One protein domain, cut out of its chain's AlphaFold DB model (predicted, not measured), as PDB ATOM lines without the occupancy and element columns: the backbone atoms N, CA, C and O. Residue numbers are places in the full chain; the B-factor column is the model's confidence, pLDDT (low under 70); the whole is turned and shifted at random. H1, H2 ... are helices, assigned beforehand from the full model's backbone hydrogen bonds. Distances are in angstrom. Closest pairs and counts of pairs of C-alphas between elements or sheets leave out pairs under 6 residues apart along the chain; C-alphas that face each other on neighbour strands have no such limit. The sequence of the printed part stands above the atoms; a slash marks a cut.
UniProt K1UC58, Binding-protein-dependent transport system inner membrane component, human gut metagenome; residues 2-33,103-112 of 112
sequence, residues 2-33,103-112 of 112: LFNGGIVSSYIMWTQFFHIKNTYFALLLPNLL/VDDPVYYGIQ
ATOM      1  N   LEU A   2     234.691 219.862 252.317       55.94
ATOM      2  CA  LEU A   2     235.459 220.665 253.289       55.94
ATOM      3  C   LEU A   2     234.841 220.649 254.699       55.94
ATOM      4  O   LEU A   2     235.547 220.854 255.677       55.94
ATOM      5  N   PHE A   3     233.544 220.348 254.790       70.38
ATOM      6  CA  PHE A   3     232.807 220.156 256.032       70.38
ATOM      7  C   PHE A   3     232.002 218.851 255.962       70.38
ATOM      8  O   PHE A   3     231.444 218.520 254.914       70.38
ATOM      9  N   ASN A   4     231.954 218.108 257.068       76.06
ATOM     10  CA  ASN A   4     231.136 216.908 257.250       76.06
ATOM     11  C   ASN A   4     230.552 216.943 258.675       76.06
ATOM     12  O   ASN A   4     231.241 217.357 259.604       76.06
ATOM     13  N   GLY A   5     229.296 216.518 258.846       80.12
ATOM     14  CA  GLY A   5     228.611 216.482 260.147       80.12
ATOM     15  C   GLY A   5     229.143 215.431 261.133       80.12
ATOM     16  O   GLY A   5     228.623 215.319 262.241       80.12
ATOM     17  N   GLY A   6     230.154 214.653 260.748       86.69
ATOM     18  CA  GLY A   6     230.711 213.543 261.509       86.69
ATOM     19  C   GLY A   6     229.993 212.217 261.245       86.69
ATOM     20  O   GLY A   6     228.942 212.159 260.598       86.69
ATOM     21  N   ILE A   7     230.573 211.137 261.774       87.19
ATOM     22  CA  ILE A   7     230.082 209.763 261.579       87.19
ATOM     23  C   ILE A   7     228.687 209.591 262.191       87.19
ATOM     24  O   ILE A   7     227.793 209.085 261.524       87.19
ATOM     25  N   VAL A   8     228.469 210.075 263.419       90.62
ATOM     26  CA  VAL A   8     227.180 209.932 264.126       90.62
ATOM     27  C   VAL A   8     226.050 210.653 263.390       90.62
ATOM     28  O   VAL A   8     225.000 210.065 263.139       90.62
ATOM     29  N   SER A   9     226.266 211.906 262.987       90.38
ATOM     30  CA  SER A   9     225.253 212.683 262.262       90.38
ATOM     31  C   SER A   9     224.935 212.060 260.904       90.38
ATOM     32  O   SER A   9     223.770 211.959 260.524       90.38
ATOM     33  N   SER A  10     225.964 211.588 260.192       88.38
ATOM     34  CA  SER A  10     225.790 210.886 258.917       88.38
ATOM     35  C   SER A  10     225.021 209.576 259.108       88.38
ATOM     36  O   SER A  10     224.118 209.276 258.333       88.38
ATOM     37  N   TYR A  11     225.312 208.830 260.175       90.31
ATOM     38  CA  TYR A  11     224.618 207.588 260.501       90.31
ATOM     39  C   TYR A  11     223.124 207.807 260.755       90.31
ATOM     40  O   TYR A  11     222.281 207.115 260.180       90.31
ATOM     41  N   ILE A  12     222.785 208.800 261.581       91.88
ATOM     42  CA  ILE A  12     221.391 209.158 261.870       91.88
ATOM     43  C   ILE A  12     220.679 209.583 260.583       91.88
ATOM     44  O   ILE A  12     219.564 209.135 260.332       91.88
ATOM     45  N   MET A  13     221.324 210.380 259.729       91.56
ATOM     46  CA  MET A  13     220.761 210.791 258.440       91.56
ATOM     47  C   MET A  13     220.378 209.579 257.572       91.56
ATOM     48  O   MET A  13     219.235 209.460 257.131       91.56
ATOM     49  N   TRP A  14     221.303 208.643 257.362       91.62
ATOM     50  CA  TRP A  14     221.055 207.485 256.499       91.62
ATOM     51  C   TRP A  14     220.055 206.486 257.087       91.62
ATOM     52  O   TRP A  14     219.239 205.925 256.358       91.62
ATOM     53  N   THR A  15     220.072 206.276 258.402       91.88
ATOM     54  CA  THR A  15     219.205 205.276 259.041       91.88
ATOM     55  C   THR A  15     217.819 205.810 259.398       91.88
ATOM     56  O   THR A  15     216.829 205.107 259.201       91.88
ATOM     57  N   GLN A  16     217.719 207.045 259.893       92.12
ATOM     58  CA  GLN A  16     216.475 207.609 260.428       92.12
ATOM     59  C   GLN A  16     215.724 208.500 259.440       92.12
ATOM     60  O   GLN A  16     214.516 208.630 259.575       92.12
ATOM     61  N   PHE A  17     216.396 209.118 258.466       91.81
ATOM     62  CA  PHE A  17     215.713 209.955 257.470       91.81
ATOM     63  C   PHE A  17     215.549 209.234 256.135       91.81
ATOM     64  O   PHE A  17     214.475 209.272 255.544       91.81
ATOM     65  N   PHE A  18     216.603 208.563 255.664       90.81
ATOM     66  CA  PHE A  18     216.564 207.830 254.395       90.81
ATOM     67  C   PHE A  18     216.151 206.362 254.539       90.81
ATOM     68  O   PHE A  18     215.817 205.736 253.539       90.81
ATOM     69  N   HIS A  19     216.165 205.814 255.760       92.38
ATOM     70  CA  HIS A  19     215.767 204.432 256.057       92.38
ATOM     71  C   HIS A  19     216.449 203.367 255.184       92.38
ATOM     72  O   HIS A  19     215.869 202.326 254.891       92.38
ATOM     73  N   ILE A  20     217.708 203.596 254.799       91.75
ATOM     74  CA  ILE A  20     218.451 202.670 253.928       91.75
ATOM     75  C   ILE A  20     219.224 201.592 254.698       91.75
ATOM     76  O   ILE A  20     219.971 200.833 254.087       91.75
ATOM     77  N   LYS A  21     219.070 201.501 256.026       91.06
ATOM     78  CA  LYS A  21     219.716 200.459 256.844       91.06
ATOM     79  C   LYS A  21     219.309 199.063 256.350       91.06
ATOM     80  O   LYS A  21     218.142 198.864 256.033       91.06
ATOM     81  N   ASN A  22     220.240 198.103 256.330       90.56
ATOM     82  CA  ASN A  22     220.006 196.739 255.830       90.56
ATOM     83  C   ASN A  22     219.460 196.706 254.391       90.56
ATOM     84  O   ASN A  22     218.530 195.969 254.077       90.56
ATOM     85  N   THR A  23     220.018 197.537 253.511       91.19
ATOM     86  CA  THR A  23     219.719 197.504 252.076       91.19
ATOM     87  C   THR A  23     221.008 197.623 251.273       91.19
ATOM     88  O   THR A  23     221.994 198.185 251.749       91.19
ATOM     89  N   TYR A  24     221.001 197.191 250.011       88.00
ATOM     90  CA  TYR A  24     222.140 197.419 249.112       88.00
ATOM     91  C   TYR A  24     222.460 198.911 248.922       88.00
ATOM     92  O   TYR A  24     223.609 199.281 248.689       88.00
ATOM     93  N   PHE A  25     221.473 199.795 249.083       88.44
ATOM     94  CA  PHE A  25     221.689 201.238 249.014       88.44
ATOM     95  C   PHE A  25     222.554 201.764 250.164       88.44
ATOM     96  O   PHE A  25     223.314 202.705 249.947       88.44
ATOM     97  N   ALA A  26     222.510 201.141 251.347       89.25
ATOM     98  CA  ALA A  26     223.405 201.469 252.461       89.25
ATOM     99  C   ALA A  26     224.882 201.170 252.163       89.25
ATOM    100  O   ALA A  26     225.753 201.803 252.749       89.25
ATOM    101  N   LEU A  27     225.161 200.246 251.241       87.06
ATOM    102  CA  LEU A  27     226.521 199.924 250.808       87.06
ATOM    103  C   LEU A  27     227.009 200.847 249.682       87.06
ATOM    104  O   LEU A  27     228.208 201.051 249.541       87.06
ATOM    105  N   LEU A  28     226.094 201.405 248.880       86.00
ATOM    106  CA  LEU A  28     226.423 202.158 247.662       86.00
ATOM    107  C   LEU A  28     226.323 203.681 247.805       86.00
ATOM    108  O   LEU A  28     227.068 204.406 247.153       86.00
ATOM    109  N   LEU A  29     225.369 204.197 248.583       84.94
ATOM    110  CA  LEU A  29     225.121 205.641 248.672       84.94
ATOM    111  C   LEU A  29     226.103 206.359 249.601       84.94
ATOM    112  O   LEU A  29     226.686 207.362 249.169       84.94
ATOM    113  N   PRO A  30     226.309 205.906 250.854       83.81
ATOM    114  CA  PRO A  30     227.157 206.632 251.784       83.81
ATOM    115  C   PRO A  30     228.599 206.672 251.268       83.81
ATOM    116  O   PRO A  30     229.186 205.649 250.941       83.81
ATOM    117  N   ASN A  31     229.179 207.871 251.192       74.88
ATOM    118  CA  ASN A  31     230.579 208.138 250.817       74.88
ATOM    119  C   ASN A  31     231.015 207.790 249.376       74.88
ATOM    120  O   ASN A  31     232.021 208.333 248.917       74.88
ATOM    121  N   LEU A  32     230.268 206.961 248.645       73.00
ATOM    122  CA  LEU A  32     230.650 206.444 247.327       73.00
ATOM    123  C   LEU A  32     230.097 207.264 246.158       73.00
ATOM    124  O   LEU A  32     230.853 207.651 245.267       73.00
ATOM    125  N   LEU A  33     228.801 207.589 246.166       66.44
ATOM    126  CA  LEU A  33     228.150 208.209 245.002       66.44
ATOM    127  C   LEU A  33     228.386 209.721 244.856       66.44
ATOM    128  O   LEU A  33     228.233 210.261 243.763       66.44
ATOM    129  N   VAL A 103     224.788 197.576 258.081       90.81
ATOM    130  CA  VAL A 103     224.305 196.207 257.868       90.81
ATOM    131  C   VAL A 103     224.420 195.367 259.142       90.81
ATOM    132  O   VAL A 103     225.508 195.149 259.656       90.81
ATOM    133  N   ASP A 104     223.285 194.828 259.581       89.88
ATOM    134  CA  ASP A 104     223.163 193.834 260.657       89.88
ATOM    135  C   ASP A 104     222.565 192.504 260.157       89.88
ATOM    136  O   ASP A 104     222.643 191.485 260.841       89.88
ATOM    137  N   ASP A 105     221.899 192.509 258.996       86.69
ATOM    138  CA  ASP A 105     221.232 191.326 258.445       86.69
ATOM    139  C   ASP A 105     222.228 190.475 257.624       86.69
ATOM    140  O   ASP A 105     222.815 190.993 256.663       86.69
ATOM    141  N   PRO A 106     222.394 189.173 257.953       84.88
ATOM    142  CA  PRO A 106     223.329 188.275 257.280       84.88
ATOM    143  C   PRO A 106     223.161 188.176 255.762       84.88
ATOM    144  O   PRO A 106     224.120 187.845 255.069       84.88
ATOM    145  N   VAL A 107     221.967 188.455 255.225       87.50
ATOM    146  CA  VAL A 107     221.702 188.410 253.776       87.50
ATOM    147  C   VAL A 107     222.520 189.453 253.007       87.50
ATOM    148  O   VAL A 107     222.842 189.244 251.837       87.50
ATOM    149  N   TYR A 108     222.881 190.563 253.654       84.62
ATOM    150  CA  TYR A 108     223.649 191.646 253.036       84.62
ATOM    151  C   TYR A 108     225.126 191.639 253.432       84.62
ATOM    152  O   TYR A 108     225.844 192.588 253.109       84.62
ATOM    153  N   TYR A 109     225.592 190.604 254.135       82.06
ATOM    154  CA  TYR A 109     227.006 190.485 254.461       82.06
ATOM    155  C   TYR A 109     227.833 190.316 253.192       82.06
ATOM    156  O   TYR A 109     227.521 189.522 252.301       82.06
ATOM    157  N   GLY A 110     228.893 191.118 253.117       72.88
ATOM    158  CA  GLY A 110     229.898 190.987 252.084       72.88
ATOM    159  C   GLY A 110     230.641 189.660 252.216       72.88
ATOM    160  O   GLY A 110     230.639 189.007 253.254       72.88
ATOM    161  N   ILE A 111     231.300 189.273 251.131       69.94
ATOM    162  CA  ILE A 111     232.208 188.117 251.099       69.94
ATOM    163  C   ILE A 111     233.571 188.462 251.741       69.94
ATOM    164  O   ILE A 111     234.438 187.597 251.855       69.94
ATOM    165  N   GLN A 112     233.768 189.741 252.078       56.94
ATOM    166  CA  GLN A 112     234.947 190.308 252.732       56.94
ATOM    167  C   GLN A 112     234.759 190.362 254.244       56.94
ATOM    168  O   GLN A 112     233.626 190.665 254.678       56.94
TER     169      GLN A 112
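This is residues 2 to 33 and 103 to 112 of the 112 residues of the protein "Binding-protein-dependent transport system inner membrane component" of human gut metagenome (UniProt K1UC58). One helix, H1, is joined by a short bridge of residues 18 to 23 to a much shorter helix, H2, while a separate piece, residues 103 to 112, lies at the end of the long axis away from Leu 2. The outline is elongated, spanning 33 by 20 by 15 A, and the whole is only just loose, close to compact, with a radius of gyration of the C-alphas of 11.2 A. The printed part has 42 residues with two named helices, H1 then H2, and no named strand; the class is all helix, though only 17 residues are in named elements.

H1, residues 6 to 17, and H2, residues 24 to 28, are close but not clearly touching: their closest C-alphas, those of Trp 14 and Ala 26, are 7.6 A apart. Their centres are 13.9 A apart. In H1 and H2 every O i to N i+4 pair is within hydrogen-bond range.

H1 measures 15.9 A from C-alpha 6 at (230.711, 213.543, 261.509) to C-alpha 17. H2 ends with C-alpha 28 at (226.423, 202.158, 247.662).

The C-alphas farthest apart, those of Leu 2 and Val 107, are 35.1 A apart. Residues 34 to 102 are not printed; C-alphas 33 and 103 are 18.0 A apart across this cut. The model's pLDDT is under 70 at residues 2, 33, 111 and 112.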